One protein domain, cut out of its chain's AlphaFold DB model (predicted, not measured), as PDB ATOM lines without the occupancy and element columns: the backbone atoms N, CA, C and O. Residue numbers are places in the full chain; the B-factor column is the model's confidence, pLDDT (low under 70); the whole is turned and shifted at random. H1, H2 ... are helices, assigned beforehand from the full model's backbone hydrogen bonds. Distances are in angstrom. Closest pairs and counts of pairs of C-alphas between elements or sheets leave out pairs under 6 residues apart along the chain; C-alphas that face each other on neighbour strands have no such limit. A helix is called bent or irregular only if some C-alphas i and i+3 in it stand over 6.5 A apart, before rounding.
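This is residues 3 to 208 of the 208 residues of an uncharacterized protein of Thermococci archaeon (UniProt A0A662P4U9). A rounded ball of helices is built round H5, which lies in the middle between two helical hairpins, H1 with H2 and H8 with H9. H7 packs on H1 and has H10 side by side with it, H4 packs on H2 and H9, the small H3 packs on H2, and the short H6 stands at the far end near Val 10 of H1 and Phe 205 of H10. H5, H8 and H9 form a bundle, a group of three helices packed together lengthwise. The printed part has 206 residues with ten named helices, H1 to H10 in order along the chain, and no named strand; the class is all helix. The whole is compact, with a radius of gyration of the C-alphas of 16.0 A and spans of 45 by 39 by 35 A.

H1, residues 6 to 29, and H2, residues 33 to 43, form a helical hairpin and touch at a steep tilt of 40 degrees, opposite ways; their closest C-alphas, of Gly 22 and Ala 36, are 4.3 A apart. H3, residues 48 to 54, touches H2, the C-alphas of Pro 42 and Arg 54 being closest at 5.5 A. H4, residues 57 to 70, and H3 only just touch, with 3 pairs of C-alphas within 8 A, and only at the corner by their link. With residues 63 to 67 alone H4 only just touches H2, also with 3 pairs; Ala 41 and Phe 67 have the closest C-alphas, at 6.3 A. H5, residues 79 to 93, and H2 are the hubs, each touching four helices. H5 touches H2 at a steep tilt of 53 degrees, the same way, closest at the C-alphas of Ala 39 and Met 85, 4.5 A. H1 touches H5 with its residues 17 to 26 alone, the C-alphas of Gly 22 and Met 85 coming to 5.7 A. H6, residues 113 to 121, is close to H1 but not clearly touching, with C-alphas of Val 10 and Leu 120 at 6.4 A. H7, residues 126 to 140, touches residues 13 to 24 of H1 at a shallow tilt of 31 degrees, the same way; the closest C-alphas are those of Ser 17 and His 130, 6.5 A. H8, residues 146 to 159, touches H5 at a shallow tilt of 29 degrees, the same way, closest at the C-alphas of Cys 87 and Met 150, 5.9 A. H9, residues 166 to 180, makes a helical hairpin with H8, the C-alphas of Ala 158 and Val 169 being closest at 6.9 A. H9 also touches residues 57 to 61 of H4, with C-alphas of Phe 57 and Ala 172 at 5.4 A. H10, residues 191 to 206, touches H7 at a shallow tilt of 20 degrees, opposite ways; the C-alphas of His 140 and Phe 193 are closest, at 5.0 A. Every O i to N i+4 pair is within hydrogen-bond range in H1, H5, H7, H8, H9 and H10, against 8 of 10 in H4, 3 of 5 in H6, 1 of 3 in H3 and 0 of 7 in H2; O i to N i+3 pairs within range are 3 of 4 in H3 and 7 of 8 in H2.

H1 begins at C-alpha 6, (40.758, 107.740, 105.664), and is 35.1 A long. H5, 21.1 A long, begins at C-alpha 79, (9.649, 105.884, 89.946). H10, 22.3 A long, ends at C-alpha 206, (48.365, 111.934, 88.913). Three helices are irregular: C-alphas 39 and 42 of H2 are 7.5 A apart, C-alphas 58 and 61 of H4 are 7.5 A apart, and H6 is only just so, with C-alphas 114 and 117 at 6.6 A.

The two C-alphas farthest apart, of Gly 3 and Thr 185, are 45.7 A apart. The printed part has no cut. The link from H5 to H6, residues 94 to 112, is long. The mean pLDDT of the printed part is 87.8, and it is under 70 at residues 3 to 13, 45 to 52, 117 to 118 and 120 to 122.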
ATOM      1  N   GLY A   3      43.060 104.278 110.782       31.33
ATOM      2  CA  GLY A   3      42.045 103.981 109.750       31.33
ATOM      3  C   GLY A   3      40.664 104.632 109.934       31.33
ATOM      4  O   GLY A   3      39.682 104.105 109.414       31.33
ATOM      5  N   GLY A   4      40.555 105.697 110.738       33.50
ATOM      6  CA  GLY A   4      39.282 106.357 111.062       33.50
ATOM      7  C   GLY A   4      38.968 107.583 110.198       33.50
ATOM      8  O   GLY A   4      37.808 107.785 109.852       33.50
ATOM      9  N   SER A   5      39.978 108.383 109.831       45.38
ATOM     10  CA  SER A   5      39.781 109.545 108.948       45.38
ATOM     11  C   SER A   5      39.781 109.141 107.475       45.38
ATOM     12  O   SER A   5      38.928 109.605 106.736       45.38
ATOM     13  N   GLU A   6      40.640 108.208 107.061       43.97
ATOM     14  CA  GLU A   6      40.758 107.740 105.664       43.97
ATOM     15  C   GLU A   6      39.437 107.167 105.117       43.97
ATOM     16  O   GLU A   6      38.957 107.575 104.063       43.97
ATOM     17  N   ARG A   7      38.751 106.302 105.883       49.09
ATOM     18  CA  ARG A   7      37.428 105.769 105.486       49.09
ATOM     19  C   ARG A   7      36.341 106.835 105.403       49.09
ATOM     20  O   ARG A   7      35.319 106.607 104.759       49.09
ATOM     21  N   ARG A   8      36.519 107.951 106.109       48.25
ATOM     22  CA  ARG A   8      35.577 109.066 106.098       48.25
ATOM     23  C   ARG A   8      35.741 109.890 104.821       48.25
ATOM     24  O   ARG A   8      34.729 110.188 104.207       48.25
ATOM     25  N   PHE A   9      36.974 110.141 104.380       48.31
ATOM     26  CA  PHE A   9      37.264 110.846 103.125       48.31
ATOM     27  C   PHE A   9      36.717 110.118 101.892       48.31
ATOM     28  O   PHE A   9      35.982 110.718 101.115       48.31
ATOM     29  N   VAL A  10      36.973 108.810 101.768       53.84
ATOM     30  CA  VAL A  10      36.456 108.007 100.643       53.84
ATOM     31  C   VAL A  10      34.923 108.014 100.614       53.84
ATOM     32  O   VAL A  10      34.333 108.223  99.563       53.84
ATOM     33  N   ARG A  11      34.259 107.857 101.771       55.75
ATOM     34  CA  ARG A  11      32.786 107.907 101.869       55.75
ATOM     35  C   ARG A  11      32.207 109.296 101.566       55.75
ATOM     36  O   ARG A  11      31.092 109.388 101.059       55.75
ATOM     37  N   GLU A  12      32.920 110.366 101.919       54.72
ATOM     38  CA  GLU A  12      32.487 111.746 101.672       54.72
ATOM     39  C   GLU A  12      32.647 112.143 100.192       54.72
ATOM     40  O   GLU A  12      31.767 112.834  99.676       54.72
ATOM     41  N   MET A  13      33.689 111.660  99.503       59.69
ATOM     42  CA  MET A  13      33.866 111.786  98.046       59.69
ATOM     43  C   MET A  13      32.753 111.042  97.292       59.69
ATOM     44  O   MET A  13      31.965 111.670  96.590       59.69
ATOM     45  N   ASP A  14      32.605 109.740  97.556       75.19
ATOM     46  CA  ASP A  14      31.628 108.823  96.943       75.19
ATOM     47  C   ASP A  14      30.204 109.420  96.988       75.19
ATOM     48  O   ASP A  14      29.590 109.752  95.969       75.19
ATOM     49  N   ALA A  15      29.712 109.732  98.191       83.06
ATOM     50  CA  ALA A  15      28.369 110.279  98.368       83.06
ATOM     51  C   ALA A  15      28.180 111.685  97.764       83.06
ATOM     52  O   ALA A  15      27.049 112.066  97.439       83.06
ATOM     53  N   THR A  16      29.241 112.489  97.652       89.75
ATOM     54  CA  THR A  16      29.142 113.841  97.086       89.75
ATOM     55  C   THR A  16      29.077 113.791  95.565       89.75
ATOM     56  O   THR A  16      28.145 114.381  95.010       89.75
ATOM     57  N   SER A  17      29.956 113.034  94.904       92.81
ATOM     58  CA  SER A  17      29.947 112.842  93.447       92.81
ATOM     59  C   SER A  17      28.599 112.298  92.961       92.81
ATOM     60  O   SER A  17      27.987 112.866  92.049       92.81
ATOM     61  N   HIS A  18      28.037 111.290  93.646       94.81
ATOM     62  CA  HIS A  18      26.700 110.768  93.330       94.81
ATOM     63  C   HIS A  18      25.598 111.823  93.448       94.81
ATOM     64  O   HIS A  18      24.748 111.942  92.561       94.81
ATOM     65  N   ARG A  19      25.598 112.629  94.519       95.31
ATOM     66  CA  ARG A  19      24.618 113.715  94.673       95.31
ATOM     67  C   ARG A  19      24.796 114.801  93.619       95.31
ATOM     68  O   ARG A  19      23.799 115.384  93.197       95.31
ATOM     69  N   LEU A  20      26.027 115.115  93.214       97.12
ATOM     70  CA  LEU A  20      26.305 116.115  92.182       97.12
ATOM     71  C   LEU A  20      25.768 115.667  90.825       97.12
ATOM     72  O   LEU A  20      25.028 116.425  90.193       97.12
ATOM     73  N   LEU A  21      26.036 114.420  90.429       97.88
ATOM     74  CA  LEU A  21      25.447 113.845  89.223       97.88
ATOM     75  C   LEU A  21      23.915 113.782  89.323       97.88
ATOM     76  O   LEU A  21      23.215 114.196  88.399       97.88
ATOM     77  N   GLY A  22      23.375 113.348  90.465       97.88
ATOM     78  CA  GLY A  22      21.933 113.319  90.706       97.88
ATOM     79  C   GLY A  22      21.277 114.697  90.560       97.88
ATOM     80  O   GLY A  22      20.234 114.825  89.918       97.88
ATOM     81  N   LYS A  23      21.907 115.757  91.085       98.19
ATOM     82  CA  LYS A  23      21.444 117.148  90.928       98.19
ATOM     83  C   LYS A  23      21.478 117.595  89.473       98.19
ATOM     84  O   LYS A  23      20.494 118.174  89.015       98.19
ATOM     85  N   HIS A  24      22.570 117.308  88.763       98.19
ATOM     86  CA  HIS A  24      22.692 117.608  87.339       98.19
ATOM     87  C   HIS A  24      21.561 116.948  86.537       98.19
ATOM     88  O   HIS A  24      20.868 117.622  85.782       98.19
ATOM     89  N   LEU A  25      21.307 115.657  86.765       98.50
ATOM     90  CA  LEU A  25      20.246 114.913  86.085       98.50
ATOM     91  C   LEU A  25      18.841 115.400  86.466       98.50
ATOM     92  O   LEU A  25      17.964 115.454  85.605       98.50
ATOM     93  N   CYS A  26      18.611 115.783  87.727       98.31
ATOM     94  CA  CYS A  26      17.342 116.388  88.135       98.31
ATOM     95  C   CYS A  26      17.092 117.701  87.393       98.31
ATOM     96  O   CYS A  26      16.001 117.906  86.870       98.31
ATOM     97  N   GLU A  27      18.096 118.574  87.311       97.94
ATOM     98  CA  GLU A  27      17.997 119.823  86.557       97.94
ATOM     99  C   GLU A  27      17.772 119.561  85.064       97.94
ATOM    100  O   GLU A  27      16.849 120.123  84.476       97.94
ATOM    101  N   TYR A  28      18.550 118.651  84.480       98.00
ATOM    102  CA  TYR A  28      18.482 118.303  83.065       98.00
ATOM    103  C   TYR A  28      17.110 117.751  82.651       98.00
ATOM    104  O   TYR A  28      16.555 118.163  81.634       98.00
ATOM    105  N   PHE A  29      16.526 116.850  83.449       97.81
ATOM    106  CA  PHE A  29      15.221 116.243  83.164       97.81
ATOM    107  C   PHE A  29      14.022 116.998  83.763       97.81
ATOM    108  O   PHE A  29      12.881 116.564  83.592       97.81
ATOM    109  N   GLY A  30      14.246 118.111  84.468       97.56
ATOM    110  CA  GLY A  30      13.181 118.898  85.093       97.56
ATOM    111  C   GLY A  30      12.520 118.227  86.306       97.56
ATOM    112  O   GLY A  30      11.337 118.445  86.568       97.56
ATOM    113  N   TYR A  31      13.255 117.399  87.050       97.44
ATOM    114  CA  TYR A  31      12.794 116.802  88.305       97.44
ATOM    115  C   TYR A  31      13.066 117.723  89.507       97.44
ATOM    116  O   TYR A  31      14.029 118.493  89.493       97.44
ATOM    117  N   PRO A  32      12.267 117.631  90.590       96.88
ATOM    118  CA  PRO A  32      12.597 118.279  91.858       96.88
ATOM    119  C   PRO A  32      14.000 117.885  92.337       96.88
ATOM    120  O   PRO A  32      14.353 116.705  92.317       96.88
ATOM    121  N   LYS A  33      14.798 118.864  92.779       95.88
ATOM    122  CA  LYS A  33      16.214 118.658  93.141       95.88
ATOM    123  C   LYS A  33      16.394 117.667  94.289       95.88
ATOM    124  O   LYS A  33      17.440 117.035  94.392       95.88
ATOM    125  N   GLU A  34      15.381 117.508  95.131       96.38
ATOM    126  CA  GLU A  34      15.356 116.576  96.254       96.38
ATOM    127  C   GLU A  34      15.409 115.112  95.797       96.38
ATOM    128  O   GLU A  34      15.829 114.257  96.574       96.38
ATOM    129  N   TYR A  35      15.046 114.803  94.541       97.62
ATOM    130  CA  TYR A  35      15.248 113.454  94.004       97.62
ATOM    131  C   TYR A  35      16.729 113.061  93.964       97.62
ATOM    132  O   TYR A  35      17.012 111.870  94.040       97.62
ATOM    133  N   ALA A  36      17.667 114.014  93.941       97.06
ATOM    134  CA  ALA A  36      19.101 113.726  93.960       97.06
ATOM    135  C   ALA A  36      19.549 112.909  95.185       97.06
ATOM    136  O   ALA A  36      20.550 112.202  95.104       97.06
ATOM    137  N   GLU A  37      18.808 112.935  96.299       95.00
ATOM    138  CA  GLU A  37      19.117 112.092  97.464       95.00
ATOM    139  C   GLU A  37      18.939 110.592  97.173       95.00
ATOM    140  O   GLU A  37      19.589 109.760  97.803       95.00
ATOM    141  N   TRP A  38      18.136 110.216  96.172       96.75
ATOM    142  CA  TRP A  38      18.049 108.821  95.734       96.75
ATOM    143  C   TRP A  38      19.352 108.307  95.114       96.75
ATOM    144  O   TRP A  38      19.563 107.096  95.089       96.75
ATOM    145  N   ALA A  39      20.241 109.193  94.654       95.81
ATOM    146  CA  ALA A  39      21.520 108.805  94.062       95.81
ATOM    147  C   ALA A  39      22.505 108.237  95.094       95.81
ATOM    148  O   ALA A  39      23.506 107.664  94.703       95.81
ATOM    149  N   VAL A  40      22.225 108.358  96.396       92.12
ATOM    150  CA  VAL A  40      23.003 107.714  97.474       92.12
ATOM    151  C   VAL A  40      22.211 106.611  98.186       92.12
ATOM    152  O   VAL A  40      22.669 106.026  99.165       92.12
ATOM    153  N   ALA A  41      21.003 106.299  97.707       91.56
ATOM    154  CA  ALA A  41      20.126 105.303  98.316       91.56
ATOM    155  C   ALA A  41      20.676 103.866  98.355       91.56
ATOM    156  O   ALA A  41      20.347 103.136  99.304       91.56
ATOM    157  N   PRO A  42      21.476 103.407  97.373       89.25
ATOM    158  CA  PRO A  42      22.096 102.086  97.453       89.25
ATOM    159  C   PRO A  42      23.096 101.960  98.610       89.25
ATOM    160  O   PRO A  42      23.271 100.855  99.122       89.25
ATOM    161  N   ASP A  43      23.633 103.087  99.077       83.56
ATOM    162  CA  ASP A  43      24.749 103.175 100.016       83.56
ATOM    163  C   ASP A  43      24.375 103.480 101.470       83.56
ATOM    164  O   ASP A  43      25.254 103.597 102.327       83.56
ATOM    165  N   ILE A  44      23.082 103.573 101.796       74.94
ATOM    166  CA  ILE A  44      22.673 103.736 103.195       74.94
ATOM    167  C   ILE A  44      23.217 102.578 104.045       74.94
ATOM    168  O   ILE A  44      22.990 101.407 103.728       74.94
ATOM    169  N   ASP A  45      23.891 102.938 105.146       56.94
ATOM    170  CA  ASP A  45      24.521 102.045 106.127       56.94
ATOM    171  C   ASP A  45      23.499 101.039 106.709       56.94
ATOM    172  O   ASP A  45      22.832 101.268 107.719       56.94
ATOM    173  N   LEU A  46      23.424  99.874 106.071       56.78
ATOM    174  CA  LEU A  46      22.941  98.616 106.635       56.78
ATOM    175  C   LEU A  46      24.127  97.626 106.656       56.78
ATOM    176  O   LEU A  46      25.074  97.805 105.888       56.78
ATOM    177  N   PRO A  47      24.136  96.603 107.535       54.44
ATOM    178  CA  PRO A  47      25.313  95.772 107.830       54.44
ATOM    179  C   PRO A  47      26.099  95.331 106.581       54.44
ATOM    180  O   PRO A  47      25.481  94.896 105.622       54.44
ATOM    181  N   PHE A  48      27.440  95.378 106.612       46.84
ATOM    182  CA  PHE A  48      28.397  95.202 105.487       46.84
ATOM    183  C   PHE A  48      28.010  94.209 104.370       46.84
ATOM    184  O   PHE A  48      28.221  94.494 103.192       46.84
ATOM    185  N   LEU A  49      27.413  93.062 104.710       51.00
ATOM    186  CA  LEU A  49      26.927  92.102 103.716       51.00
ATOM    187  C   LEU A  49      25.880  92.722 102.776       51.00
ATOM    188  O   LEU A  49      25.936  92.446 101.586       51.00
ATOM    189  N   HIS A  50      24.999  93.606 103.259       56.97
ATOM    190  CA  HIS A  50      23.950  94.286 102.488       56.97
ATOM    191  C   HIS A  50      24.486  95.185 101.363       56.97
ATOM    192  O   HIS A  50      23.838  95.246 100.318       56.97
ATOM    193  N   ARG A  51      25.663  95.818 101.503       55.47
ATOM    194  CA  ARG A  51      26.232  96.690 100.450       55.47
ATOM    195  C   ARG A  51      26.478  95.906  99.153       55.47
ATOM    196  O   ARG A  51      26.092  96.359  98.083       55.47
ATOM    197  N   PHE A  52      26.963  94.663  99.235       63.25
ATOM    198  CA  PHE A  52      27.135  93.773  98.067       63.25
ATOM    199  C   PHE A  52      25.819  93.304  97.417       63.25
ATOM    200  O   PHE A  52      25.819  92.790  96.292       63.25
ATOM    201  N   TRP A  53      24.689  93.411  98.124       71.75
ATOM    202  CA  TRP A  53      23.379  93.000  97.610       71.75
ATOM    203  C   TRP A  53      22.607  94.152  96.974       71.75
ATOM    204  O   TRP A  53      21.902  93.902  96.000       71.75
ATOM    205  N   ARG A  54      22.749  95.381  97.491       81.06
ATOM    206  CA  ARG A  54      21.981  96.563  97.051       81.06
ATOM    207  C   ARG A  54      22.412  97.107  95.697       81.06
ATOM    208  O   ARG A  54      21.589  97.644  94.967       81.06
ATOM    209  N   HIS A  55      23.668  96.912  95.326       88.56
ATOM    210  CA  HIS A  55      24.205  97.339  94.042       88.56
ATOM    211  C   HIS A  55      23.770  96.413  92.905       88.56
ATOM    212  O   HIS A  55      24.614  95.825  92.246       88.56
ATOM    213  N   ARG A  56      22.461  96.186  92.734       91.75
ATOM    214  CA  ARG A  56      21.861  95.315  91.715       91.75
ATOM    215  C   ARG A  56      20.583  95.924  91.168       91.75
ATOM    216  O   ARG A  56      19.761  96.466  91.896       91.75
ATOM    217  N   PHE A  57      20.345  95.724  89.878       94.25
ATOM    218  CA  PHE A  57      19.098  96.175  89.257       94.25
ATOM    219  C   PHE A  57      17.863  95.491  89.857       94.25
ATOM    220  O   PHE A  57      16.818  96.110  90.027       94.25
ATOM    221  N   SER A  58      17.993  94.225  90.261       92.81
ATOM    222  CA  SER A  58      16.901  93.462  90.874       92.81
ATOM    223  C   SER A  58      16.485  93.962  92.261       92.81
ATOM    224  O   SER A  58      15.488  93.485  92.793       92.81
ATOM    225  N   THR A  59      17.251  94.862  92.886       92.44
ATOM    226  CA  THR A  59      16.975  95.370  94.239       92.44
ATOM    227  C   THR A  59      16.391  96.777  94.253       92.44
ATOM    228  O   THR A  59      16.161  97.301  95.339       92.44
ATOM    229  N   PHE A  60      16.089  97.374  93.093       95.00
ATOM    230  CA  PHE A  60      15.504  98.721  93.001       95.00
ATOM    231  C   PHE A  60      14.241  98.868  93.859       95.00
ATOM    232  O   PHE A  60      14.105  99.841  94.597       95.00
ATOM    233  N   GLU A  61      13.353  97.871  93.845       95.06
ATOM    234  CA  GLU A  61      12.132  97.904  94.657       95.06
ATOM    235  C   GLU A  61      12.423  97.809  96.166       95.06
ATOM    236  O   GLU A  61      11.795  98.505  96.961       95.06
ATOM    237  N   SER A  62      13.411  97.007  96.578       92.00
ATOM    238  CA  SER A  62      13.840  96.933  97.987       92.00
ATOM    239  C   SER A  62      14.426  98.266  98.445       92.00
ATOM    240  O   SER A  62      14.016  98.804  99.472       92.00
ATOM    241  N   ILE A  63      15.323  98.847  97.633       92.69
ATOM    242  CA  ILE A  63      15.933 100.155  97.897       92.69
ATOM    243  C   ILE A  63      14.851 101.219  98.035       92.69
ATOM    244  O   ILE A  63      14.875 101.978  98.999       92.69
ATOM    245  N   TYR A  64      13.885 101.247  97.114       95.00
ATOM    246  CA  TYR A  64      12.763 102.175  97.166       95.00
ATOM    247  C   TYR A  64      12.004 102.089  98.491       95.00
ATOM    248  O   TYR A  64      11.819 103.106  99.157       95.00
ATOM    249  N   ASN A  65      11.582 100.886  98.883       93.12
ATOM    250  CA  ASN A  65      10.763 100.703 100.077       93.12
ATOM    251  C   ASN A  65      11.528 101.068 101.357       93.12
ATOM    252  O   ASN A  65      10.996 101.769 102.216       93.12
ATOM    253  N   GLU A  66      12.787 100.646 101.465       90.81
ATOM    254  CA  GLU A  66      13.625 100.915 102.635       90.81
ATOM    255  C   GLU A  66      14.011 102.395 102.740       90.81
ATOM    256  O   GLU A  66      13.858 103.008 103.797       90.81
ATOM    257  N   PHE A  67      14.476 102.998 101.645       91.62
ATOM    258  CA  PHE A  67      14.896 104.399 101.630       91.62
ATOM    259  C   PHE A  67      13.711 105.336 101.868       91.62
ATOM    260  O   PHE A  67      13.813 106.249 102.680       91.62
ATOM    261  N   ALA A  68      12.559 105.083 101.234       92.75
ATOM    262  CA  ALA A  68      11.354 105.886 101.450       92.75
ATOM    263  C   ALA A  68      10.813 105.776 102.885       92.75
ATOM    264  O   ALA A  68      10.151 106.702 103.358       92.75
ATOM    265  N   TYR A  69      11.061 104.650 103.562       90.81
ATOM    266  CA  TYR A  69      10.726 104.474 104.974       90.81
ATOM    267  C   TYR A  69      11.673 105.270 105.883       90.81
ATOM    268  O   TYR A  69      11.210 105.964 106.785       90.81
ATOM    269  N   MET A  70      12.983 105.208 105.626       88.75
ATOM    270  CA  MET A  70      14.001 105.904 106.426       88.75
ATOM    271  C   MET A  70      14.026 107.421 106.188       88.75
ATOM    272  O   MET A  70      14.318 108.185 107.106       88.75
ATOM    273  N   HIS A  71      13.690 107.865 104.976       90.50
ATOM    274  CA  HIS A  71      13.746 109.263 104.548       90.50
ATOM    275  C   HIS A  71      12.380 109.738 104.024       90.50
ATOM    276  O   HIS A  71      12.231 110.024 102.834       90.50
ATOM    277  N   PRO A  72      11.360 109.863 104.896       91.12
ATOM    278  CA  PRO A  72       9.994 110.185 104.479       91.12
ATOM    279  C   PRO A  72       9.837 111.583 103.859       91.12
ATOM    280  O   PRO A  72       8.820 111.847 103.221       91.12
ATOM    281  N   SER A  73      10.818 112.474 104.046       91.94
ATOM    282  CA  SER A  73      10.859 113.812 103.448       91.94
ATOM    283  C   SER A  73      11.334 113.829 101.993       91.94
ATOM    284  O   SER A  73      11.106 114.823 101.306       91.94
ATOM    285  N   VAL A  74      11.984 112.766 101.506       93.50
ATOM    286  CA  VAL A  74      12.461 112.700 100.120       93.50
ATOM    287  C   VAL A  74      11.289 112.342  99.193       93.50
ATOM    288  O   VAL A  74      10.551 111.390  99.474       93.50
ATOM    289  N   PRO A  75      11.084 113.064  98.073       95.44
ATOM    290  CA  PRO A  75      10.014 112.759  97.131       95.44
ATOM    291  C   PRO A  75      10.092 111.328  96.591       95.44
ATOM    292  O   PRO A  75      11.147 110.865  96.170       95.44
ATOM    293  N   LYS A  76       8.948 110.639  96.561       95.38
ATOM    294  CA  LYS A  76       8.841 109.229  96.139       95.38
ATOM    295  C   LYS A  76       7.825 108.969  95.021       95.38
ATOM    296  O   LYS A  76       7.547 107.823  94.691       95.38
ATOM    297  N   GLY A  77       7.239 110.032  94.464       94.38
ATOM    298  CA  GLY A  77       6.122 109.939  93.519       94.38
ATOM    299  C   GLY A  77       6.510 109.486  92.108       94.38
ATOM    300  O   GLY A  77       5.699 108.867  91.429       94.38
ATOM    301  N   SER A  78       7.738 109.766  91.662       97.81
ATOM    302  CA  SER A  78       8.218 109.429  90.318       97.81
ATOM    303  C   SER A  78       9.225 108.285  90.366       97.81
ATOM    304  O   SER A  78      10.410 108.499  90.621       97.81
ATOM    305  N   LYS A  79       8.770 107.061  90.074       98.00
ATOM    306  CA  LYS A  79       9.649 105.884  89.946       98.00
ATOM    307  C   LYS A  79      10.679 106.049  88.823       98.00
ATOM    308  O   LYS A  79      11.791 105.562  88.969       98.00
ATOM    309  N   ILE A  80      10.353 106.796  87.763       98.38
ATOM    310  CA  ILE A  80      11.291 107.120  86.674       98.38
ATOM    311  C   ILE A  80      12.446 107.978  87.194       98.38
ATOM    312  O   ILE A  80      13.601 107.623  86.978       98.38
ATOM    313  N   ALA A  81      12.154 109.066  87.918       98.44
ATOM    314  CA  ALA A  81      13.200 109.917  88.486       98.44
ATOM    315  C   ALA A  81      14.093 109.112  89.440       98.44
ATOM    316  O   ALA A  81      15.312 109.171  89.337       98.44
ATOM    317  N   ILE A  82      13.494 108.281  90.297       98.62
ATOM    318  CA  ILE A  82      14.235 107.392  91.204       98.62
ATOM    319  C   ILE A  82      15.107 106.406  90.420       98.62
ATOM    320  O   ILE A  82      16.278 106.246  90.744       98.62
ATOM    321  N   GLY A  83      14.576 105.778  89.368       98.44
ATOM    322  CA  GLY A  83      15.324 104.853  88.518       98.44
ATOM    323  C   GLY A  83      16.536 105.505  87.853       98.44
ATOM    324  O   GLY A  83      17.609 104.905  87.839       98.44
ATOM    325  N   VAL A  84      16.401 106.753  87.386       98.62
ATOM    326  CA  VAL A  84      17.525 107.554  86.872       98.62
ATOM    327  C   VAL A  84      18.582 107.751  87.956       98.62
ATOM    328  O   VAL A  84      19.758 107.520  87.689       98.62
ATOM    329  N   MET A  85      18.185 108.114  89.178       98.44
ATOM    330  CA  MET A  85      19.126 108.326  90.284       98.44
ATOM    331  C   MET A  85      19.862 107.036  90.672       98.44
ATOM    332  O   MET A  85      21.083 107.044  90.804       98.44
ATOM    333  N   LEU A  86      19.151 105.909  90.776       97.81
ATOM    334  CA  LEU A  86      19.761 104.608  91.068       97.81
ATOM    335  C   LEU A  86      20.709 104.150  89.949       97.81
ATOM    336  O   LEU A  86      21.781 103.623  90.232       97.81
ATOM    337  N   CYS A  87      20.360 104.381  88.679       98.25
ATOM    338  CA  CYS A  87      21.270 104.102  87.566       98.25
ATOM    339  C   CYS A  87      22.488 105.036  87.587       98.25
ATOM    340  O   CYS A  87      23.598 104.586  87.336       98.25
ATOM    341  N   SER A  88      22.309 106.316  87.928       98.12
ATOM    342  CA  SER A  88      23.424 107.263  88.041       98.12
ATOM    343  C   SER A  88      24.404 106.898  89.159       98.12
ATOM    344  O   SER A  88      25.600 107.123  89.011       98.12
ATOM    345  N   HIS A  89      23.916 106.271  90.236       95.88
ATOM    346  CA  HIS A  89      24.773 105.695  91.270       95.88
ATOM    347  C   HIS A  89      25.666 104.602  90.674       95.88
ATOM    348  O   HIS A  89      26.885 104.732  90.665       95.88
ATOM    349  N   PHE A  90      25.050 103.602  90.033       95.44
ATOM    350  CA  PHE A  90      25.782 102.479  89.436       95.44
ATOM    351  C   PHE A  90      26.759 102.924  88.344       95.44
ATOM    352  O   PHE A  90      27.801 102.300  88.171       95.44
ATOM    353  N   LEU A  91      26.431 103.988  87.604       96.38
ATOM    354  CA  LEU A  91      27.332 104.577  86.619       96.38
ATOM    355  C   LEU A  91      28.641 105.053  87.255       96.38
ATOM    356  O   LEU A  91      29.689 104.835  86.667       96.38
ATOM    357  N   LEU A  92      28.594 105.698  88.422       93.81
ATOM    358  CA  LEU A  92      29.801 106.208  89.075       93.81
ATOM    359  C   LEU A  92      30.547 105.129  89.869       93.81
ATOM    360  O   LEU A  92      31.771 105.168  89.935       93.81
ATOM    361  N   ASP A  93      29.852 104.117  90.393       90.44
ATOM    362  CA  ASP A  93      30.484 103.087  91.229       90.44
ATOM    363  C   ASP A  93      31.599 102.306  90.526       90.44
ATOM    364  O   ASP A  93      32.552 101.879  91.179       90.44
ATOM    365  N   ILE A  94      31.521 102.123  89.200       90.69
ATOM    366  CA  ILE A  94      32.574 101.414  88.447       90.69
ATOM    367  C   ILE A  94      33.926 102.138  88.478       90.69
ATOM    368  O   ILE A  94      34.945 101.513  88.162       90.69
ATOM    369  N   TYR A  95      33.919 103.421  88.858       88.94
ATOM    370  CA  TYR A  95      35.086 104.272  89.067       88.94
ATOM    371  C   TYR A  95      35.495 104.380  90.540       88.94
ATOM    372  O   TYR A  95      36.391 105.146  90.857       88.94
ATOM    373  N   ASN A  96      34.869 103.633  91.449       79.38
ATOM    374  CA  ASN A  96      35.241 103.620  92.868       79.38
ATOM    375  C   ASN A  96      35.655 102.218  93.319       79.38
ATOM    376  O   ASN A  96      36.591 102.062  94.104       79.38
ATOM    377  N   ALA A  97      34.970 101.179  92.830       77.88
ATOM    378  CA  ALA A  97      35.257  99.784  93.143       77.88
ATOM    379  C   ALA A  97      34.583  98.824  92.139       77.88
ATOM    380  O   ALA A  97      33.718  99.222  91.361       77.88
ATOM    381  N   PRO A  98      34.912  97.519  92.168       83.81
ATOM    382  CA  PRO A  98      34.144  96.516  91.437       83.81
ATOM    383  C   PRO A  98      32.658  96.495  91.858       83.81
ATOM    384  O   PRO A  98      32.324  96.182  93.004       83.81
ATOM    385  N   LEU A  99      31.763  96.771  90.909       87.38
ATOM    386  CA  LEU A  99      30.314  96.861  91.088       87.38
ATOM    387  C   LEU A  99      29.608  95.543  90.734       87.38
ATOM    388  O   LEU A  99      29.572  95.115  89.583       87.38
ATOM    389  N   PHE A 100      28.931  94.921  91.695       87.38
ATOM    390  CA  PHE A 100      28.280  93.611  91.527       87.38
ATOM    391  C   PHE A 100      26.823  93.686  91.016       87.38
ATOM    392  O   PHE A 100      25.935  92.990  91.525       87.38
ATOM    393  N   CYS A 101      26.575  94.483  89.970       88.25
ATOM    394  CA  CYS A 101      25.230  94.783  89.447       88.25
ATOM    395  C   CYS A 101      24.528  93.642  88.707       88.25
ATOM    396  O   CYS A 101      23.297  93.635  88.588       88.25
ATOM    397  N   TRP A 102      25.277  92.610  88.319       88.56
ATOM    398  CA  TRP A 102      24.767  91.426  87.620       88.56
ATOM    399  C   TRP A 102      24.546  90.210  88.526       88.56
ATOM    400  O   TRP A 102      24.162  89.142  88.031       88.56
ATOM    401  N   GLY A 103      24.855  90.327  89.821       80.44
ATOM    402  CA  GLY A 103      24.972  89.226  90.782       80.44
ATOM    403  C   GLY A 103      26.382  89.129  91.383       80.44
ATOM    404  O   GLY A 103      27.190  90.027  91.225       80.44
ATOM    405  N   ILE A 104      26.692  88.022  92.066       70.56
ATOM    406  CA  ILE A 104      27.863  87.930  92.970       70.56
ATOM    407  C   ILE A 104      29.215  87.736  92.250       70.56
ATOM    408  O   ILE A 104      30.251  88.060  92.811       70.56
ATOM    409  N   PHE A 105      29.238  87.204  91.022       72.75
ATOM    410  CA  PHE A 105      30.478  86.674  90.414       72.75
ATOM    411  C   PHE A 105      31.019  87.450  89.212       72.75
ATOM    412  O   PHE A 105      32.050  87.077  88.671       72.75
ATOM    413  N   LEU A 106      30.312  88.481  88.755       81.69
ATOM    414  CA  LEU A 106      30.686  89.247  87.569       81.69
ATOM    415  C   LEU A 106      30.597  90.721  87.955       81.69
ATOM    416  O   LEU A 106      29.501  91.264  87.867       81.69
ATOM    417  N   PRO A 107      31.661  91.333  88.491       87.50
ATOM    418  CA  PRO A 107      31.637  92.758  88.760       87.50
ATOM    419  C   PRO A 107      31.891  93.558  87.479       87.50
ATOM    420  O   PRO A 107      32.713  93.163  86.652       87.50
ATOM    421  N   ALA A 108      31.199  94.686  87.345       85.75
ATOM    422  CA  ALA A 108      31.581  95.753  86.434       85.75
ATOM    423  C   ALA A 108      32.685  96.586  87.093       85.75
ATOM    424  O   ALA A 108      32.576  96.909  88.275       85.75
ATOM    425  N   SER A 109      33.747  96.934  86.375       88.88
ATOM    426  CA  SER A 109      34.789  97.812  86.911       88.88
ATOM    427  C   SER A 109      35.535  98.480  85.771       88.88
ATOM    428  O   SER A 109      35.947  97.794  84.839       88.88
ATOM    429  N   HIS A 110      35.700  99.798  85.856       88.06
ATOM    430  CA  HIS A 110      36.554 100.537  84.933       88.06
ATOM    431  C   HIS A 110      37.943 100.754  85.548       88.06
ATOM    432  O   HIS A 110      38.943 100.717  84.841       88.06
ATOM    433  N   ILE A 111      38.047 100.906  86.874       79.31
ATOM    434  CA  ILE A 111      39.351 101.097  87.518       79.31
ATOM    435  C   ILE A 111      40.211  99.826  87.474       79.31
ATOM    436  O   ILE A 111      39.823  98.801  88.045       79.31
ATOM    437  N   PRO A 112      41.421  99.897  86.886       75.50
ATOM    438  CA  PRO A 112      42.436  98.866  87.045       75.50
ATOM    439  C   PRO A 112      42.838  98.713  88.524       75.50
ATOM    440  O   PRO A 112      43.016  99.726  89.211       75.50
ATOM    441  N   PRO A 113      43.032  97.482  89.040       70.62
ATOM    442  CA  PRO A 113      43.426  97.250  90.434       70.62
ATOM    443  C   PRO A 113      44.661  98.038  90.888       70.62
ATOM    444  O   PRO A 113      44.801  98.332  92.074       70.62
ATOM    445  N   GLU A 114      45.546  98.373  89.954       72.06
ATOM    446  CA  GLU A 114      46.783  99.112  90.182       72.06
ATOM    447  C   GLU A 114      46.532 100.572  90.592       72.06
ATOM    448  O   GLU A 114      47.264 101.091  91.429       72.06
ATOM    449  N   LEU A 115      45.477 101.205  90.064       72.62
ATOM    450  CA  LEU A 115      45.124 102.607  90.345       72.62
ATOM    451  C   LEU A 115      44.228 102.760  91.580       72.62
ATOM    452  O   LEU A 115      44.159 103.827  92.185       72.62
ATOM    453  N   LEU A 116      43.569 101.675  91.998       70.88
ATOM    454  CA  LEU A 116      42.620 101.687  93.111       70.88
ATOM    455  C   LEU A 116      43.264 102.160  94.422       70.88
ATOM    456  O   LEU A 116      42.625 102.829  95.226       70.88
ATOM    457  N   LYS A 117      44.536 101.818  94.646       69.06
ATOM    458  CA  LYS A 117      45.263 102.243  95.844       69.06
ATOM    459  C   LYS A 117      45.504 103.753  95.852       69.06
ATOM    460  O   LYS A 117      45.325 104.382  96.887       69.06
ATOM    461  N   GLU A 118      45.897 104.313  94.712       67.38
ATOM    462  CA  GLU A 118      46.188 105.743  94.579       67.38
ATOM    463  C   GLU A 118      44.917 106.551  94.843       67.38
ATOM    464  O   GLU A 118      44.892 107.372  95.752       67.38
ATOM    465  N   TYR A 119      43.810 106.194  94.191       72.56
ATOM    466  CA  TYR A 119      42.550 106.933  94.310       72.56
ATOM    467  C   TYR A 119      41.962 106.907  95.733       72.56
ATOM    468  O   TYR A 119      41.214 107.807  96.114       72.56
ATOM    469  N   LEU A 120      42.277 105.878  96.529       67.88
ATOM    470  CA  LEU A 120      41.692 105.664  97.857       67.88
ATOM    471  C   LEU A 120      42.576 106.117  99.030       67.88
ATOM    472  O   LEU A 120      42.063 106.220 100.147       67.88
ATOM    473  N   GLU A 121      43.878 106.343  98.826       69.31
ATOM    474  CA  GLU A 121      44.840 106.567  99.923       69.31
ATOM    475  C   GLU A 121      45.457 107.983  99.965       69.31
ATOM    476  O   GLU A 121      46.248 108.265 100.869       69.31
ATOM    477  N   GLY A 122      45.096 108.886  99.045       64.69
ATOM    478  CA  GLY A 122      45.596 110.270  99.022       64.69
ATOM    479  C   GLY A 122      44.731 111.302  99.764       64.69
ATOM    480  O   GLY A 122      43.537 111.106  99.993       64.69
ATOM    481  N   ASP A 123      45.352 112.425 100.142       75.31
ATOM    482  CA  ASP A 123      44.670 113.618 100.670       75.31
ATOM    483  C   ASP A 123      44.460 114.616  99.525       75.31
ATOM    484  O   ASP A 123      45.360 115.377  99.163       75.31
ATOM    485  N   TYR A 124      43.286 114.549  98.903       78.56
ATOM    486  CA  TYR A 124      42.994 115.251  97.658       78.56
ATOM    487  C   TYR A 124      42.151 116.511  97.870       78.56
ATOM    488  O   TYR A 124      41.272 116.535  98.740       78.56
ATOM    489  N   PRO A 125      42.313 117.552  97.029       83.88
ATOM    490  CA  PRO A 125      41.438 118.717  97.053       83.88
ATOM    491  C   PRO A 125      40.064 118.373  96.449       83.88
ATOM    492  O   PRO A 125      39.742 118.767  95.329       83.88
ATOM    493  N   LEU A 126      39.222 117.658  97.208       83.75
ATOM    494  CA  LEU A 126      37.922 117.131  96.754       83.75
ATOM    495  C   LEU A 126      37.000 118.208  96.166       83.75
ATOM    496  O   LEU A 126      36.222 117.936  95.261       83.75
ATOM    497  N   SER A 127      37.086 119.452  96.640       86.69
ATOM    498  CA  SER A 127      36.309 120.553  96.063       86.69
ATOM    499  C   SER A 127      36.685 120.874  94.618       86.69
ATOM    500  O   SER A 127      35.813 121.299  93.866       86.69
ATOM    501  N   GLU A 128      37.956 120.720  94.238       90.25
ATOM    502  CA  GLU A 128      38.398 120.900  92.852       90.25
ATOM    503  C   GLU A 128      38.008 119.690  92.003       90.25
ATOM    504  O   GLU A 128      37.436 119.884  90.934       90.25
ATOM    505  N   LEU A 129      38.173 118.467  92.528       90.81
ATOM    506  CA  LEU A 129      37.681 117.248  91.874       90.81
ATOM    507  C   LEU A 129      36.196 117.376  91.517       90.81
ATOM    508  O   LEU A 129      35.822 117.281  90.354       90.81
ATOM    509  N   HIS A 130      35.357 117.712  92.499       93.00
ATOM    510  CA  HIS A 130      33.917 117.876  92.306       93.00
ATOM    511  C   HIS A 130      33.558 118.936  91.247       93.00
ATOM    512  O   HIS A 130      32.516 118.836  90.598       93.00
ATOM    513  N   LYS A 131      34.383 119.976  91.053       94.62
ATOM    514  CA  LYS A 131      34.158 120.960  89.979       94.62
ATOM    515  C   LYS A 131      34.442 120.355  88.611       94.62
ATOM    516  O   LYS A 131      33.656 120.586  87.692       94.62
ATOM    517  N   GLU A 132      35.536 119.611  88.472       95.44
ATOM    518  CA  GLU A 132      35.884 118.939  87.215       95.44
ATOM    519  C   GLU A 132      34.876 117.834  86.873       95.44
ATOM    520  O   GLU A 132      34.403 117.767  85.737       95.44
ATOM    521  N   GLU A 133      34.424 117.061  87.863       95.50
ATOM    522  CA  GLU A 133      33.335 116.093  87.701       95.50
ATOM    523  C   GLU A 133      32.063 116.751  87.155       95.50
ATOM    524  O   GLU A 133      31.510 116.302  86.151       95.50
ATOM    525  N   VAL A 134      31.612 117.856  87.764       96.88
ATOM    526  CA  VAL A 134      30.407 118.573  87.316       96.88
ATOM    527  C   VAL A 134      30.563 119.098  85.890       96.88
ATOM    528  O   VAL A 134      29.610 119.012  85.111       96.88
ATOM    529  N   LYS A 135      31.744 119.608  85.511       97.50
ATOM    530  CA  LYS A 135      32.013 119.995  84.115       97.50
ATOM    531  C   LYS A 135      31.876 118.794  83.183       97.50
ATOM    532  O   LYS A 135      31.196 118.908  82.163       97.50
ATOM    533  N   CYS A 136      32.455 117.653  83.554       97.25
ATOM    534  CA  CYS A 136      32.373 116.422  82.776       97.25
ATOM    535  C   CYS A 136      30.917 115.950  82.620       97.25
ATOM    536  O   CYS A 136      30.480 115.667  81.503       97.25
ATOM    537  N   PHE A 137      30.124 115.957  83.700       97.81
ATOM    538  CA  PHE A 137      28.696 115.615  83.660       97.81
ATOM    539  C   PHE A 137      27.935 116.517  82.683       97.81
ATOM    540  O   PHE A 137      27.296 116.027  81.755       97.81
ATOM    541  N   VAL A 138      28.071 117.839  82.830       97.12
ATOM    542  CA  VAL A 138      27.384 118.828  81.983       97.12
ATOM    543  C   VAL A 138      27.798 118.717  80.517       97.12
ATOM    544  O   VAL A 138      26.984 118.941  79.616       97.12
ATOM    545  N   GLN A 139      29.061 118.399  80.247       97.50
ATOM    546  CA  GLN A 139      29.571 118.310  78.888       97.50
ATOM    547  C   GLN A 139      29.117 117.028  78.185       97.50
ATOM    548  O   GLN A 139      28.703 117.112  77.022       97.50
ATOM    549  N   HIS A 140      29.145 115.892  78.885       97.50
ATOM    550  CA  HIS A 140      29.073 114.565  78.272       97.50
ATOM    551  C   HIS A 140      27.820 113.750  78.612       97.50
ATOM    552  O   HIS A 140      27.629 112.704  78.008       97.50
ATOM    553  N   ILE A 141      26.949 114.192  79.527       97.25
ATOM    554  CA  ILE A 141      25.692 113.493  79.841       97.25
ATOM    555  C   ILE A 141      24.512 114.293  79.286       97.25
ATOM    556  O   ILE A 141      23.975 115.194  79.925       97.25
ATOM    557  N   LYS A 142      24.113 113.973  78.050       96.31
ATOM    558  CA  LYS A 142      23.017 114.640  77.315       96.31
ATOM    559  C   LYS A 142      22.054 113.648  76.636       96.31
ATOM    560  O   LYS A 142      21.843 113.732  75.424       96.31
ATOM    561  N   PRO A 143      21.486 112.687  77.383       96.88
ATOM    562  CA  PRO A 143      20.489 111.753  76.859       96.88
ATOM    563  C   PRO A 143      19.198 112.490  76.468       96.88
ATOM    564  O   PRO A 143      18.745 113.372  77.184       96.88
ATOM    565  N   LYS A 144      18.514 112.101  75.392       96.38
ATOM    566  CA  LYS A 144      17.231 112.718  74.996       96.38
ATOM    567  C   LYS A 144      16.104 112.396  75.974       96.38
ATOM    568  O   LYS A 144      15.111 113.119  76.027       96.38
ATOM    569  N   SER A 145      16.220 111.296  76.721       97.50
ATOM    570  CA  SER A 145      15.223 110.887  77.711       97.50
ATOM    571  C   SER A 145      15.815 110.114  78.890       97.50
ATOM    572  O   SER A 145      16.903 109.543  78.816       97.50
ATOM    573  N   ALA A 146      15.047 110.041  79.979       97.88
ATOM    574  CA  ALA A 146      15.377 109.233  81.150       97.88
ATOM    575  C   ALA A 146      15.531 107.739  80.818       97.88
ATOM    576  O   ALA A 146      16.441 107.084  81.325       97.88
ATOM    577  N   SER A 147      14.670 107.199  79.949       98.00
ATOM    578  CA  SER A 147      14.771 105.809  79.485       98.00
ATOM    579  C   SER A 147      16.064 105.569  78.712       98.00
ATOM    580  O   SER A 147      16.765 104.591  78.964       98.00
ATOM    581  N   GLU A 148      16.409 106.487  77.810       97.62
ATOM    582  CA  GLU A 148      17.632 106.397  77.014       97.62
ATOM    583  C   GLU A 148      18.884 106.388  77.912       97.62
ATOM    584  O   GLU A 148      19.774 105.557  77.725       97.62
ATOM    585  N   PHE A 149      18.906 107.240  78.946       98.62
ATOM    586  CA  PHE A 149      19.960 107.264  79.963       98.62
ATOM    587  C   PHE A 149      20.074 105.946  80.734       98.62
ATOM    588  O   PHE A 149      21.147 105.350  80.776       98.62
ATOM    589  N   MET A 150      18.973 105.468  81.329       98.62
ATOM    590  CA  MET A 150      18.979 104.243  82.140       98.62
ATOM    591  C   MET A 150      19.448 103.030  81.328       98.62
ATOM    592  O   MET A 150      20.208 102.201  81.828       98.62
ATOM    593  N   ASN A 151      19.035 102.934  80.062       98.31
ATOM    594  CA  ASN A 151      19.494 101.871  79.175       98.31
ATOM    595  C   ASN A 151      20.970 102.042  78.781       98.31
ATOM    596  O   ASN A 151      21.699 101.053  78.738       98.31
ATOM    597  N   GLY A 152      21.418 103.281  78.552       98.38
ATOM    598  CA  GLY A 152      22.826 103.616  78.327       98.38
ATOM    599  C   GLY A 152      23.725 103.147  79.468       98.38
ATOM    600  O   GLY A 152      24.734 102.490  79.224       98.38
ATOM    601  N   VAL A 153      23.314 103.389  80.717       98.44
ATOM    602  CA  VAL A 153      24.033 102.905  81.907       98.44
ATOM    603  C   VAL A 153      24.131 101.379  81.906       98.44
ATOM    604  O   VAL A 153      25.211 100.836  82.106       98.44
ATOM    605  N   ILE A 154      23.029 100.666  81.651       98.19
ATOM    606  CA  ILE A 154      23.038  99.193  81.610       98.19
ATOM    607  C   ILE A 154      24.025  98.674  80.554       98.19
ATOM    608  O   ILE A 154      24.784  97.747  80.831       98.19
ATOM    609  N   GLU A 155      24.021  99.250  79.353       97.88
ATOM    610  CA  GLU A 155      24.918  98.819  78.277       97.88
ATOM    611  C   GLU A 155      26.387  99.145  78.591       97.88
ATOM    612  O   GLU A 155      27.244  98.282  78.403       97.88
ATOM    613  N   LEU A 156      26.683 100.319  79.159       97.44
ATOM    614  CA  LEU A 156      28.045 100.680  79.567       97.44
ATOM    615  C   LEU A 156      28.580  99.765  80.678       97.44
ATOM    616  O   LEU A 156      29.708  99.278  80.632       97.44
ATOM    617  N   LEU A 157      27.760  99.457  81.680       97.00
ATOM    618  CA  LEU A 157      28.170  98.509  82.713       97.00
ATOM    619  C   LEU A 157      28.469  97.135  82.100       97.00
ATOM    620  O   LEU A 157      29.355  96.422  82.573       97.00
ATOM    621  N   ALA A 158      27.724  96.734  81.063       96.25
ATOM    622  CA  ALA A 158      27.936  95.458  80.397       96.25
ATOM    623  C   ALA A 158      29.270  95.439  79.637       96.25
ATOM    624  O   ALA A 158      29.953  94.415  79.662       96.25
ATOM    625  N   THR A 159      29.684  96.556  79.025       95.62
ATOM    626  CA  THR A 159      31.009  96.656  78.387       95.62
ATOM    627  C   THR A 159      32.144  96.538  79.400       95.62
ATOM    628  O   THR A 159      33.151  95.904  79.102       95.62
ATOM    629  N   HIS A 160      31.938  97.043  80.618       94.94
ATOM    630  CA  HIS A 160      32.896  96.952  81.730       94.94
ATOM    631  C   HIS A 160      32.795  95.665  82.552       94.94
ATOM    632  O   HIS A 160      33.367  95.571  83.637       94.94
ATOM    633  N   THR A 161      32.068  94.655  82.064       94.00
ATOM    634  CA  THR A 161      31.899  93.377  82.767       94.00
ATOM    635  C   THR A 161      32.384  92.207  81.919       94.00
ATOM    636  O   THR A 161      31.677  91.760  81.006       94.00
ATOM    637  N   PRO A 162      33.544  91.618  82.253       89.44
ATOM    638  CA  PRO A 162      34.046  90.441  81.561       89.44
ATOM    639  C   PRO A 162      33.023  89.297  81.551       89.44
ATOM    640  O   PRO A 162      32.419  88.963  82.571       89.44
ATOM    641  N   PHE A 163      32.849  88.664  80.388       90.19
ATOM    642  CA  PHE A 163      32.007  87.472  80.199       90.19
ATOM    643  C   PHE A 163      30.513  87.649  80.534       90.19
ATOM    644  O   PHE A 163      29.792  86.658  80.718       90.19
ATOM    645  N   ILE A 164      30.007  88.886  80.595       93.88
ATOM    646  CA  ILE A 164      28.577  89.122  80.793       93.88
ATOM    647  C   ILE A 164      27.762  88.557  79.622       93.88
ATOM    648  O   ILE A 164      28.126  88.646  78.451       93.88
ATOM    649  N   THR A 165      26.620  87.942  79.932       93.25
ATOM    650  CA  THR A 165      25.739  87.361  78.907       93.25
ATOM    651  C   THR A 165      24.606  88.317  78.563       93.25
ATOM    652  O   THR A 165      24.039  88.952  79.454       93.25
ATOM    653  N   ARG A 166      24.162  88.314  77.297       94.62
ATOM    654  CA  ARG A 166      22.972  89.071  76.854       94.62
ATOM    655  C   ARG A 166      21.743  88.808  77.727       94.62
ATOM    656  O   ARG A 166      20.981  89.720  78.015       94.62
ATOM    657  N   ARG A 167      21.574  87.573  78.215       94.62
ATOM    658  CA  ARG A 167      20.473  87.202  79.115       94.62
ATOM    659  C   ARG A 167      20.524  87.953  80.451       94.62
ATOM    660  O   ARG A 167      19.471  88.269  80.996       94.62
ATOM    661  N   ARG A 168      21.712  88.212  81.009       94.44
ATOM    662  CA  ARG A 168      21.853  88.995  82.251       94.44
ATOM    663  C   ARG A 168      21.567  90.475  82.008       94.44
ATOM    664  O   ARG A 168      20.821  91.052  82.790       94.44
ATOM    665  N   VAL A 169      22.048  91.027  80.894       96.00
ATOM    666  CA  VAL A 169      21.732  92.403  80.470       96.00
ATOM    667  C   VAL A 169      20.219  92.584  80.293       96.00
ATOM    668  O   VAL A 169      19.630  93.495  80.864       96.00
ATOM    669  N   GLN A 170      19.546  91.646  79.620       96.06
ATOM    670  CA  GLN A 170      18.083  91.659  79.469       96.06
ATOM    671  C   GLN A 170      17.338  91.577  80.809       96.06
ATOM    672  O   GLN A 170      16.317  92.235  80.981       96.06
ATOM    673  N   LYS A 171      17.830  90.789  81.774       95.88
ATOM    674  CA  LYS A 171      17.239  90.727  83.122       95.88
ATOM    675  C   LYS A 171      17.398  92.040  83.887       95.88
ATOM    676  O   LYS A 171      16.470  92.433  84.591       95.88
ATOM    677  N   ALA A 172      18.552  92.696  83.764       96.19
ATOM    678  CA  ALA A 172      18.788  94.013  84.346       96.19
ATOM    679  C   ALA A 172      17.836  95.052  83.743       96.19
ATOM    680  O   ALA A 172      17.089  95.678  84.488       96.19
ATOM    681  N   ARG A 173      17.771  95.125  82.404       97.62
ATOM    682  CA  ARG A 173      16.818  95.972  81.673       97.62
ATOM    683  C   ARG A 173      15.393  95.752  82.151       97.62
ATOM    684  O   ARG A 173      14.757  96.703  82.584       97.62
ATOM    685  N   LYS A 174      14.940  94.497  82.185       97.88
ATOM    686  CA  LYS A 174      13.597  94.156  82.656       97.88
ATOM    687  C   LYS A 174      13.343  94.604  84.097       97.88
ATOM    688  O   LYS A 174      12.258  95.075  84.395       97.88
ATOM    689  N   SER A 175      14.332  94.482  84.983       97.50
ATOM    690  CA  SER A 175      14.184  94.928  86.377       97.50
ATOM    691  C   SER A 175      13.957  96.443  86.462       97.50
ATOM    692  O   SER A 175      13.125  96.889  87.247       97.50
ATOM    693  N   VAL A 176      14.657  97.225  85.632       98.06
ATOM    694  CA  VAL A 176      14.473  98.683  85.555       98.06
ATOM    695  C   VAL A 176      13.147  99.043  84.881       98.06
ATOM    696  O   VAL A 176      12.424  99.890  85.397       98.06
ATOM    697  N   GLU A 177      12.798  98.384  83.773       98.25
ATOM    698  CA  GLU A 177      11.513  98.559  83.078       98.25
ATOM    699  C   GLU A 177      10.325  98.291  84.006       98.25
ATOM    700  O   GLU A 177       9.431  99.129  84.117       98.25
ATOM    701  N   ASP A 178      10.346  97.161  84.721       98.19
ATOM    702  CA  ASP A 178       9.285  96.758  85.647       98.19
ATOM    703  C   ASP A 178       9.172  97.756  86.822       98.19
ATOM    704  O   ASP A 178       8.067  98.151  87.190       98.19
ATOM    705  N   PHE A 179      10.299  98.221  87.380       98.25
ATOM    706  CA  PHE A 179      10.315  99.205  88.472       98.25
ATOM    707  C   PHE A 179       9.786 100.582  88.045       98.25
ATOM    708  O   PHE A 179       8.965 101.189  88.736       98.25
ATOM    709  N   CYS A 180      10.265 101.088  86.907       97.75
ATOM    710  CA  CYS A 180       9.917 102.412  86.398       97.75
ATOM    711  C   CYS A 180       8.576 102.434  85.653       97.75
ATOM    712  O   CYS A 180       8.052 103.519  85.407       97.75
ATOM    713  N   SER A 181       8.031 101.267  85.288       97.00
ATOM    714  CA  SER A 181       6.884 101.131  84.379       97.00
ATOM    715  C   SER A 181       7.109 101.843  83.034       97.00
ATOM    716  O   SER A 181       6.230 102.535  82.523       97.00
ATOM    717  N   VAL A 182       8.305 101.678  82.460       95.88
ATOM    718  CA  VAL A 182       8.704 102.226  81.147       95.88
ATOM    719  C   VAL A 182       9.327 101.137  80.283       95.88
ATOM    720  O   VAL A 182       9.737 100.105  80.801       95.88
ATOM    721  N   SER A 183       9.448 101.381  78.977       96.19
ATOM    722  CA  SER A 183      10.263 100.542  78.095       96.19
ATOM    723  C   SER A 183      11.606 101.210  77.793       96.19
ATOM    724  O   SER A 183      11.679 102.427  77.602       96.19
ATOM    725  N   LEU A 184      12.666 100.406  77.759       95.12
ATOM    726  CA  LEU A 184      14.043 100.816  77.499       95.12
ATOM    727  C   LEU A 184      14.456 100.371  76.086       95.12
ATOM    728  O   LEU A 184      15.192  99.398  75.911       95.12
ATOM    729  N   THR A 185      13.931 101.063  75.072       90.69
ATOM    730  CA  THR A 185      14.150 100.736  73.649       90.69
ATOM    731  C   THR A 185      15.304 101.498  73.005       90.69
ATOM    732  O   THR A 185      15.933 100.982  72.087       90.69
ATOM    733  N   GLU A 186      15.568 102.721  73.461       91.56
ATOM    734  CA  GLU A 186      16.652 103.575  72.969       91.56
ATOM    735  C   GLU A 186      17.827 103.543  73.951       91.56
ATOM    736  O   GLU A 186      17.635 103.285  75.142       91.56
ATOM    737  N   THR A 187      19.045 103.775  73.461       93.88
ATOM    738  CA  THR A 187      20.274 103.701  74.263       93.88
ATOM    739  C   THR A 187      21.093 104.960  74.069       93.88
ATOM    740  O   THR A 187      21.440 105.294  72.936       93.88
ATOM    741  N   TYR A 188      21.453 105.601  75.179       94.75
ATOM    742  CA  TYR A 188      22.368 106.729  75.164       94.75
ATOM    743  C   TYR A 188      23.790 106.182  75.158       94.75
ATOM    744  O   TYR A 188      24.144 105.366  76.011       94.75
ATOM    745  N   ASP A 189      24.598 106.599  74.189       95.62
ATOM    746  CA  ASP A 189      25.988 106.171  74.103       95.62
ATOM    747  C   ASP A 189      26.839 106.930  75.127       95.62
ATOM    748  O   ASP A 189      27.200 108.088  74.922       95.62
ATOM    749  N   LEU A 190      27.150 106.269  76.241       97.12
ATOM    750  CA  LEU A 190      27.960 106.837  77.316       97.12
ATOM    751  C   LEU A 190      29.471 106.723  77.072       97.12
ATOM    752  O   LEU A 190      30.228 107.114  77.950       97.12
ATOM    753  N   ARG A 191      29.945 106.222  75.919       95.00
ATOM    754  CA  ARG A 191      31.388 106.018  75.685       95.00
ATOM    755  C   ARG A 191      32.208 107.303  75.770       95.00
ATOM    756  O   ARG A 191      33.311 107.279  76.300       95.00
ATOM    757  N   GLU A 192      31.676 108.422  75.280       95.75
ATOM    758  CA  GLU A 192      32.372 109.712  75.383       95.75
ATOM    759  C   GLU A 192      32.504 110.172  76.837       95.75
ATOM    760  O   GLU A 192      33.578 110.606  77.241       95.75
ATOM    761  N   PHE A 193      31.432 110.043  77.628       97.19
ATOM    762  CA  PHE A 193      31.487 110.295  79.067       97.19
ATOM    763  C   PHE A 193      32.480 109.349  79.749       97.19
ATOM    764  O   PHE A 193      33.280 109.793  80.557       97.19
ATOM    765  N   ASP A 194      32.447 108.066  79.395       96.75
ATOM    766  CA  ASP A 194      33.247 107.019  80.019       96.75
ATOM    767  C   ASP A 194      34.752 107.256  79.861       96.75
ATOM    768  O   ASP A 194      35.494 107.204  80.842       96.75
ATOM    769  N   SER A 195      35.187 107.589  78.643       96.00
ATOM    770  CA  SER A 195      36.569 107.982  78.366       96.00
ATOM    771  C   SER A 195      36.943 109.289  79.065       96.00
ATOM    772  O   SER A 195      37.942 109.324  79.778       96.00
ATOM    773  N   ALA A 196      36.134 110.345  78.916       96.56
ATOM    774  CA  ALA A 196      36.456 111.664  79.461       96.56
ATOM    775  C   ALA A 196      36.506 111.672  80.998       96.56
ATOM    776  O   ALA A 196      37.373 112.310  81.590       96.56
ATOM    777  N   PHE A 197      35.597 110.946  81.652       95.81
ATOM    778  CA  PHE A 197      35.559 110.852  83.106       95.81
ATOM    779  C   PHE A 197      36.756 110.061  83.636       95.81
ATOM    780  O   PHE A 197      37.405 110.502  84.581       95.81
ATOM    781  N   PHE A 198      37.101 108.938  82.998       93.94
ATOM    782  CA  PHE A 198      38.290 108.170  83.370       93.94
ATOM    783  C   PHE A 198      39.581 108.979  83.192       93.94
ATOM    784  O   PHE A 198      40.429 108.981  84.082       93.94
ATOM    785  N   GLU A 199      39.735 109.686  82.069       94.00
ATOM    786  CA  GLU A 199      40.884 110.565  81.816       94.00
ATOM    787  C   GLU A 199      40.972 111.686  82.857       94.00
ATOM    788  O   GLU A 199      42.028 111.865  83.457       94.00
ATOM    789  N   MET A 200      39.855 112.357  83.158       94.81
ATOM    790  CA  MET A 200      39.796 113.401  84.184       94.81
ATOM    791  C   MET A 200      40.242 112.888  85.558       94.81
ATOM    792  O   MET A 200      41.061 113.537  86.208       94.81
ATOM    793  N   LEU A 201      39.763 111.711  85.987       91.31
ATOM    794  CA  LEU A 201      40.195 111.113  87.253       91.31
ATOM    795  C   LEU A 201      41.702 110.826  87.242       91.31
ATOM    796  O   LEU A 201      42.399 111.214  88.177       91.31
ATOM    797  N   ASN A 202      42.218 110.204  86.175       90.00
ATOM    798  CA  ASN A 202      43.649 109.906  86.061       90.00
ATOM    799  C   ASN A 202      44.502 111.177  86.127       90.00
ATOM    800  O   ASN A 202      45.489 111.215  86.855       90.00
ATOM    801  N   GLU A 203      44.137 112.220  85.383       90.62
ATOM    802  CA  GLU A 203      44.868 113.489  85.374       90.62
ATOM    803  C   GLU A 203      44.825 114.178  86.741       90.62
ATOM    804  O   GLU A 203      45.845 114.684  87.222       90.62
ATOM    805  N   PHE A 204      43.661 114.174  87.393       89.75
ATOM    806  CA  PHE A 204      43.494 114.775  88.709       89.75
ATOM    807  C   PHE A 204      44.345 114.061  89.767       89.75
ATOM    808  O   PHE A 204      45.103 114.720  90.480       89.75
ATOM    809  N   PHE A 205      44.274 112.730  89.836       85.44
ATOM    810  CA  PHE A 205      45.014 111.945  90.827       85.44
ATOM    811  C   PHE A 205      46.514 111.835  90.521       85.44
ATOM    812  O   PHE A 205      47.304 111.738  91.449       85.44
ATOM    813  N   ALA A 206      46.940 111.904  89.256       84.94
ATOM    814  CA  ALA A 206      48.365 111.934  88.913       84.94
ATOM    815  C   ALA A 206      49.039 113.285  89.224       84.94
ATOM    816  O   ALA A 206      50.267 113.360  89.302       84.94
ATOM    817  N   SER A 207      48.259 114.363  89.354       82.75
ATOM    818  CA  SER A 207      48.765 115.721  89.594       82.75
ATOM    819  C   SER A 207      48.768 116.151  91.066       82.75
ATOM    820  O   SER A 207      49.246 117.252  91.356       82.75
ATOM    821  N   HIS A 208      48.289 115.302  91.983       77.31
ATOM    822  CA  HIS A 208      48.156 115.579  93.420       77.31
ATOM    823  C   HIS A 208      48.668 114.412  94.267       77.31
ATOM    824  O   HIS A 208      49.282 114.694  95.321       77.31
TER     825      HIS A 208